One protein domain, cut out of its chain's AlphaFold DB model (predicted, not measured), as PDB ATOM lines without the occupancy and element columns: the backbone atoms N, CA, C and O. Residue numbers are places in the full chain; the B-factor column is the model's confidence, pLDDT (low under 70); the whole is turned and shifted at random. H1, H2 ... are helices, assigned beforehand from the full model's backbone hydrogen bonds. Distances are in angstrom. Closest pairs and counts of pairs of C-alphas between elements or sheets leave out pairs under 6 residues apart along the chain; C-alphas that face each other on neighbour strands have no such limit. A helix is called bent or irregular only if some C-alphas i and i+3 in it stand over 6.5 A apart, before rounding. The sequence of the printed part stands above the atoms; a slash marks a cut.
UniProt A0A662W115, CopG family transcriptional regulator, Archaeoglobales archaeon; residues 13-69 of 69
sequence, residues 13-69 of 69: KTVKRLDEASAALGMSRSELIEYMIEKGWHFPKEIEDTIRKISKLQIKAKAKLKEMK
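Overview. This is residues 13 to 69 of the 69 residues of the protein "CopG family transcriptional regulator" of Archaeoglobales archaeon (UniProt A0A662W115). One long helix, H3, reaches out as an arm from a small corner of two shorter helices, H1 and H2, so that the three follow each other as an open zigzag with no shared core. H1 and H2 stand crosswise and touch, the beginning of H3 comes close to H2, and residues 56 to 69, at the far end of the arm, stick out free. The printed part has 57 residues with three named helices, in the order H1, H2, H3, and no named strand, and its class is all helix. It is loose, with a radius of gyration of the C-alphas of 14.2 A, and elongated, spanning 43 by 27 by 17 A.

Along the chain. H3, the longest helix, holds residues 45 to 67 and measures 33.4 A from first to last C-alpha. It begins with C-alpha 45 at (164.128, 129.698, 153.092) and ends with C-alpha 67 at (159.340, 151.422, 128.140). H2 holds residues 29 to 38 and measures 14.4 A. H1 holds residues 13 to 25, measures 18.6 A, and begins with C-alpha 13 at (186.342, 134.188, 158.261). None of the three helices is bent or irregular.

Arrangement. H3 touches no helix, but is near H2. These two are close but not clearly touching, with 1 pair of C-alphas within 8 A, those of Ile 37 and Glu 48, 7.6 A apart. Their lines stand about perpendicular, at 75 degrees, and their centres are 14.3 A apart. H1 touches H2 with residues 18 to 22 alone. The closest C-alphas of H1 and H2 are those of Ser 22 and Arg 29, 5.6 A apart. Their lines stand about perpendicular, at 83 degrees, with the centres 11.9 A apart. H1 and H3 are apart. In H1, H2 and H3, every backbone O i to N i+4 pair is within hydrogen-bond range.

Size, cuts and confidence. The two C-alphas farthest apart are those of Lys 13 and Lys 69, 44.4 A, the first and last printed residues; Lys 69 is also the chain's last residue. Residues 56 to 69, of which 56 to 67 belong to H3, stand free, and the body without them has 43 residues and spans 27 by 20 by 16 A. The printed part has no cut. The link from H1 to H2, 3 residues, is tight; the link from H2 to H3, 6 residues, is short; no link is long. The mean pLDDT of the printed part is 77.6, and it is under 70 at residues 42 to 43, 45 to 48, 58 and 67 to 69.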
ATOM      1  N   LYS A  13     185.882 135.371 158.998       79.12
ATOM      2  CA  LYS A  13     186.342 134.188 158.261       79.12
ATOM      3  C   LYS A  13     185.486 133.915 157.023       79.12
ATOM      4  O   LYS A  13     186.016 133.529 155.983       79.12
ATOM      5  N   THR A  14     184.171 134.093 157.129       78.31
ATOM      6  CA  THR A  14     183.240 133.924 156.005       78.31
ATOM      7  C   THR A  14     183.428 135.027 154.969       78.31
ATOM      8  O   THR A  14     183.465 134.726 153.779       78.31
ATOM      9  N   VAL A  15     183.599 136.278 155.407       84.50
ATOM     10  CA  VAL A  15     183.870 137.412 154.508       84.50
ATOM     11  C   VAL A  15     185.156 137.172 153.719       84.50
ATOM     12  O   VAL A  15     185.146 137.264 152.497       84.50
ATOM     13  N   LYS A  16     186.231 136.745 154.388       86.25
ATOM     14  CA  LYS A  16     187.506 136.444 153.729       86.25
ATOM     15  C   LYS A  16     187.379 135.355 152.656       86.25
ATOM     16  O   LYS A  16     187.924 135.490 151.569       86.25
ATOM     17  N   ARG A  17     186.611 134.297 152.931       84.25
ATOM     18  CA  ARG A  17     186.353 133.226 151.951       84.25
ATOM     19  C   ARG A  17     185.523 133.701 150.759       84.25
ATOM     20  O   ARG A  17     185.778 133.272 149.639       84.25
ATOM     21  N   LEU A  18     184.538 134.570 150.995       86.38
ATOM     22  CA  LEU A  18     183.766 135.204 149.921       86.38
ATOM     23  C   LEU A  18     184.667 136.057 149.029       86.38
ATOM     24  O   LEU A  18     184.512 136.022 147.813       86.38
ATOM     25  N   ASP A  19     185.625 136.770 149.618       89.12
ATOM     26  CA  ASP A  19     186.579 137.603 148.883       89.12
ATOM     27  C   ASP A  19     187.455 136.762 147.972       89.12
ATOM     28  O   ASP A  19     187.493 137.009 146.768       89.12
ATOM     29  N   GLU A  20     188.079 135.726 148.529       89.69
ATOM     30  CA  GLU A  20     188.925 134.789 147.789       89.69
ATOM     31  C   GLU A  20     188.157 134.132 146.632       89.69
ATOM     32  O   GLU A  20     188.636 134.118 145.499       89.69
ATOM     33  N   ALA A  21     186.935 133.652 146.888       86.50
ATOM     34  CA  ALA A  21     186.099 133.021 145.870       86.50
ATOM     35  C   ALA A  21     185.646 134.009 144.783       86.50
ATOM     36  O   ALA A  21     185.681 133.683 143.598       86.50
ATOM     37  N   SER A  22     185.246 135.221 145.173       91.12
ATOM     38  CA  SER A  22     184.815 136.261 144.232       91.12
ATOM     39  C   SER A  22     185.964 136.700 143.318       91.12
ATOM     40  O   SER A  22     185.794 136.768 142.101       91.12
ATOM     41  N   ALA A  23     187.166 136.871 143.880       91.12
ATOM     42  CA  ALA A  23     188.367 137.221 143.135       91.12
ATOM     43  C   ALA A  23     188.782 136.107 142.165       91.12
ATOM     44  O   ALA A  23     189.072 136.384 141.004       91.12
ATOM     45  N   ALA A  24     188.755 134.848 142.614       90.56
ATOM     46  CA  ALA A  24     189.109 133.696 141.787       90.56
ATOM     47  C   ALA A  24     188.175 133.513 140.580       90.56
ATOM     48  O   ALA A  24     188.610 133.056 139.526       90.56
ATOM     49  N   LEU A  25     186.901 133.883 140.727       88.56
ATOM     50  CA  LEU A  25     185.895 133.778 139.669       88.56
ATOM     51  C   LEU A  25     185.777 135.052 138.818       88.56
ATOM     52  O   LEU A  25     185.039 135.054 137.837       88.56
ATOM     53  N   GLY A  26     186.484 136.130 139.176       92.19
ATOM     54  CA  GLY A  26     186.372 137.423 138.498       92.19
ATOM     55  C   GLY A  26     184.986 138.063 138.638       92.19
ATOM     56  O   GLY A  26     184.560 138.801 137.754       92.19
ATOM     57  N   MET A  27     184.273 137.761 139.727       91.06
ATOM     58  CA  MET A  27     182.913 138.231 139.997       91.06
ATOM     59  C   MET A  27     182.896 139.121 141.238       91.06
ATOM     60  O   MET A  27     183.724 138.988 142.137       91.06
ATOM     61  N   SER A  28     181.917 140.013 141.346       88.31
ATOM     62  CA  SER A  28     181.642 140.699 142.609       88.31
ATOM     63  C   SER A  28     181.020 139.741 143.632       88.31
ATOM     64  O   SER A  28     180.374 138.754 143.280       88.31
ATOM     65  N   ARG A  29     181.145 140.054 144.929       85.19
ATOM     66  CA  ARG A  29     180.505 139.280 146.016       85.19
ATOM     67  C   ARG A  29     179.003 139.074 145.791       85.19
ATOM     68  O   ARG A  29     178.481 138.005 146.086       85.19
ATOM     69  N   SER A  30     178.315 140.094 145.278       83.50
ATOM     70  CA  SER A  30     176.881 140.026 144.995       83.50
ATOM     71  C   SER A  30     176.569 139.051 143.862       83.50
ATOM     72  O   SER A  30     175.662 138.240 144.001       83.50
ATOM     73  N   GLU A  31     177.347 139.087 142.778       83.12
ATOM     74  CA  GLU A  31     177.195 138.157 141.652       83.12
ATOM     75  C   GLU A  31     177.508 136.720 142.066       83.12
ATOM     76  O   GLU A  31     176.804 135.798 141.665       83.12
ATOM     77  N   LEU A  32     178.511 136.527 142.925       87.12
ATOM     78  CA  LEU A  32     178.819 135.224 143.500       87.12
ATOM     79  C   LEU A  32     177.639 134.680 144.320       87.12
ATOM     80  O   LEU A  32     177.267 133.521 144.161       87.12
ATOM     81  N   ILE A  33     177.024 135.507 145.170       83.94
ATOM     82  CA  ILE A  33     175.858 135.101 145.969       83.94
ATOM     83  C   ILE A  33     174.669 134.744 145.064       83.94
ATOM     84  O   ILE A  33     174.022 133.722 145.288       83.94
ATOM     85  N   GLU A  34     174.398 135.544 144.031       81.38
ATOM     86  CA  GLU A  34     173.348 135.247 143.050       81.38
ATOM     87  C   GLU A  34     173.628 133.925 142.312       81.38
ATOM     88  O   GLU A  34     172.753 133.059 142.244       81.38
ATOM     89  N   TYR A  35     174.869 133.711 141.867       84.31
ATOM     90  CA  TYR A  35     175.310 132.481 141.204       84.31
ATOM     91  C   TYR A  35     175.167 131.239 142.094       84.31
ATOM     92  O   TYR A  35     174.707 130.192 141.637       84.31
ATOM     93  N   MET A  36     175.520 131.333 143.379       82.56
ATOM     94  CA  MET A  36     175.380 130.220 144.327       82.56
ATOM     95  C   MET A  36     173.916 129.779 144.466       82.56
ATOM     96  O   MET A  36     173.627 128.582 144.472       82.56
ATOM     97  N   ILE A  37     172.989 130.736 144.512       77.81
ATOM     98  CA  ILE A  37     171.546 130.468 144.593       77.81
ATOM     99  C   ILE A  37     171.047 129.803 143.312       77.81
ATOM    100  O   ILE A  37     170.300 128.827 143.375       77.81
ATOM    101  N   GLU A  38     171.487 130.280 142.145       78.06
ATOM    102  CA  GLU A  38     171.147 129.664 140.856       78.06
ATOM    103  C   GLU A  38     171.664 128.226 140.732       78.06
ATOM    104  O   GLU A  38     170.988 127.372 140.159       78.06
ATOM    105  N   LYS A  39     172.840 127.929 141.297       81.44
ATOM    106  CA  LYS A  39     173.424 126.577 141.322       81.44
ATOM    107  C   LYS A  39     172.818 125.652 142.378       81.44
ATOM    108  O   LYS A  39     173.302 124.536 142.548       81.44
ATOM    109  N   GLY A  40     171.750 126.078 143.049       71.69
ATOM    110  CA  GLY A  40     171.005 125.236 143.976       71.69
ATOM    111  C   GLY A  40     171.648 125.126 145.352       71.69
ATOM    112  O   GLY A  40     171.350 124.180 146.075       71.69
ATOM    113  N   TRP A  41     172.503 126.072 145.753       77.56
ATOM    114  CA  TRP A  41     172.899 126.162 147.157       77.56
ATOM    115  C   TRP A  41     171.695 126.609 147.975       77.56
ATOM    116  O   TRP A  41     171.146 127.685 147.746       77.56
ATOM    117  N   HIS A  42     171.276 125.760 148.908       63.66
ATOM    118  CA  HIS A  42     170.106 126.027 149.732       63.66
ATOM    119  C   HIS A  42     170.512 126.929 150.890       63.66
ATOM    120  O   HIS A  42     171.220 126.521 151.813       63.66
ATOM    121  N   PHE A  43     170.059 128.173 150.826       66.12
ATOM    122  CA  PHE A  43     170.070 129.061 151.977       66.12
ATOM    123  C   PHE A  43     168.812 128.797 152.813       66.12
ATOM    124  O   PHE A  43     167.841 128.230 152.306       66.12
ATOM    125  N   PRO A  44     168.780 129.209 154.093       75.12
ATOM    126  CA  PRO A  44     167.530 129.263 154.839       75.12
ATOM    127  C   PRO A  44     166.435 129.922 153.992       75.12
ATOM    128  O   PRO A  44     166.681 130.941 153.344       75.12
ATOM    129  N   LYS A  45     165.236 129.333 153.994       69.50
ATOM    130  CA  LYS A  45     164.128 129.698 153.092       69.50
ATOM    131  C   LYS A  45     163.821 131.202 153.085       69.50
ATOM    132  O   LYS A  45     163.515 131.776 152.049       69.50
ATOM    133  N   GLU A  46     163.989 131.856 154.230       69.38
ATOM    134  CA  GLU A  46     163.826 133.303 154.415       69.38
ATOM    135  C   GLU A  46     164.806 134.141 153.573       69.38
ATOM    136  O   GLU A  46     164.438 135.181 153.016       69.38
ATOM    137  N   ILE A  47     166.051 133.676 153.442       69.31
ATOM    138  CA  ILE A  47     167.093 134.318 152.635       69.31
ATOM    139  C   ILE A  47     166.817 134.074 151.148       69.31
ATOM    140  O   ILE A  47     166.851 135.021 150.359       69.31
ATOM    141  N   GLU A  48     166.457 132.846 150.762       67.38
ATOM    142  CA  GLU A  48     166.059 132.531 149.382       67.38
ATOM    143  C   GLU A  48     164.849 133.350 148.918       67.38
ATOM    144  O   GLU A  48     164.874 133.942 147.835       67.38
ATOM    145  N   ASP A  49     163.799 133.430 149.737       75.94
ATOM    146  CA  ASP A  49     162.581 134.179 149.423       75.94
ATOM    147  C   ASP A  49     162.862 135.678 149.283       75.94
ATOM    148  O   ASP A  49     162.312 136.348 148.398       75.94
ATOM    149  N   THR A  50     163.763 136.206 150.118       75.06
ATOM    150  CA  THR A  50     164.222 137.594 150.034       75.06
ATOM    151  C   THR A  50     164.940 137.846 148.713       75.06
ATOM    152  O   THR A  50     164.597 138.787 147.990       75.06
ATOM    153  N   ILE A  51     165.878 136.978 148.337       72.25
ATOM    154  CA  ILE A  51     166.677 137.153 147.121       72.25
ATOM    155  C   ILE A  51     165.817 136.972 145.861       72.25
ATOM    156  O   ILE A  51     165.878 137.796 144.944       72.25
ATOM    157  N   ARG A  52     164.897 135.998 145.844       72.19
ATOM    158  CA  ARG A  52     163.924 135.819 144.750       72.19
ATOM    159  C   ARG A  52     162.998 137.022 144.582       72.19
ATOM    160  O   ARG A  52     162.731 137.438 143.450       72.19
ATOM    161  N   LYS A  53     162.496 137.602 145.679       74.38
ATOM    162  CA  LYS A  53     161.689 138.834 145.616       74.38
ATOM    163  C   LYS A  53     162.490 139.985 145.016       74.38
ATOM    164  O   LYS A  53     161.954 140.727 144.192       74.38
ATOM    165  N   ILE A  54     163.756 140.124 145.396       72.31
ATOM    166  CA  ILE A  54     164.631 141.187 144.893       72.31
ATOM    167  C   ILE A  54     164.884 141.027 143.394       72.31
ATOM    168  O   ILE A  54     164.669 141.986 142.651       72.31
ATOM    169  N   SER A  55     165.216 139.822 142.934       71.88
ATOM    170  CA  SER A  55     165.413 139.532 141.508       71.88
ATOM    171  C   SER A  55     164.158 139.849 140.673       71.88
ATOM    172  O   SER A  55     164.218 140.586 139.685       71.88
ATOM    173  N   LYS A  56     162.963 139.441 141.136       74.88
ATOM    174  CA  LYS A  56     161.688 139.783 140.470       74.88
ATOM    175  C   LYS A  56     161.441 141.291 140.381       74.88
ATOM    176  O   LYS A  56     160.936 141.778 139.367       74.88
ATOM    177  N   LEU A  57     161.773 142.042 141.432       73.31
ATOM    178  CA  LEU A  57     161.631 143.499 141.432       73.31
ATOM    179  C   LEU A  57     162.607 144.165 140.455       73.31
ATOM    180  O   LEU A  57     162.223 145.120 139.779       73.31
ATOM    181  N   GLN A  58     163.829 143.648 140.331       66.69
ATOM    182  CA  GLN A  58     164.816 144.152 139.375       66.69
ATOM    183  C   GLN A  58     164.389 143.920 137.922       66.69
ATOM    184  O   GLN A  58     164.529 144.827 137.102       66.69
ATOM    185  N   ILE A  59     163.818 142.753 137.607       76.12
ATOM    186  CA  ILE A  59     163.292 142.454 136.265       76.12
ATOM    187  C   ILE A  59     162.173 143.436 135.898       76.12
ATOM    188  O   ILE A  59     162.219 144.059 134.837       76.12
ATOM    189  N   LYS A  60     161.209 143.652 136.804       76.31
ATOM    190  CA  LYS A  60     160.115 144.615 136.590       76.31
ATOM    191  C   LYS A  60     160.618 146.051 136.435       76.31
ATOM    192  O   LYS A  60     160.116 146.787 135.591       76.31
ATOM    193  N   ALA A  61     161.611 146.452 137.227       71.69
ATOM    194  CA  ALA A  61     162.206 147.781 137.125       71.69
ATOM    195  C   ALA A  61     162.951 147.979 135.794       71.69
ATOM    196  O   ALA A  61     162.812 149.029 135.172       71.69
ATOM    197  N   LYS A  62     163.696 146.966 135.327       72.25
ATOM    198  CA  LYS A  62     164.357 146.989 134.012       72.25
ATOM    199  C   LYS A  62     163.350 147.076 132.864       72.25
ATOM    200  O   LYS A  62     163.595 147.826 131.929       72.25
ATOM    201  N   ALA A  63     162.229 146.355 132.946       76.19
ATOM    202  CA  ALA A  63     161.169 146.419 131.940       76.19
ATOM    203  C   ALA A  63     160.567 147.830 131.840       76.19
ATOM    204  O   ALA A  63     160.574 148.413 130.763       76.19
ATOM    205  N   LYS A  64     160.184 148.434 132.974       72.88
ATOM    206  CA  LYS A  64     159.653 149.808 132.999       72.88
ATOM    207  C   LYS A  64     160.641 150.849 132.475       72.88
ATOM    208  O   LYS A  64     160.256 151.755 131.752       72.88
ATOM    209  N   LEU A  65     161.926 150.717 132.807       70.50
ATOM    210  CA  LEU A  65     162.964 151.616 132.289       70.50
ATOM    211  C   LEU A  65     163.166 151.485 130.775       70.50
ATOM    212  O   LEU A  65     163.631 152.431 130.149       70.50
ATOM    213  N   LYS A  66     162.845 150.324 130.198       70.50
ATOM    214  CA  LYS A  66     162.910 150.081 128.755       70.50
ATOM    215  C   LYS A  66     161.700 150.661 128.016       70.50
ATOM    216  O   LYS A  66     161.843 151.007 126.857       70.50
ATOM    217  N   GLU A  67     160.551 150.780 128.682       66.62
ATOM    218  CA  GLU A  67     159.340 151.422 128.140       66.62
ATOM    219  C   GLU A  67     159.375 152.956 128.229       66.62
ATOM    220  O   GLU A  67     158.670 153.630 127.489       66.62
ATOM    221  N   MET A  68     160.183 153.520 129.133       57.12
ATOM    222  CA  MET A  68     160.358 154.974 129.281       57.12
ATOM    223  C   MET A  68     161.461 155.559 128.380       57.12
ATOM    224  O   MET A  68     161.792 156.736 128.520       57.12
ATOM    225  N   LYS A  69     162.072 154.742 127.518       51.00
ATOM    226  CA  LYS A  69     163.182 155.104 126.631       51.00
ATOM    227  C   LYS A  69     162.734 155.028 125.181       51.00
ATOM    228  O   LYS A  69     163.205 155.883 124.405       51.00
TER     229      LYS A  69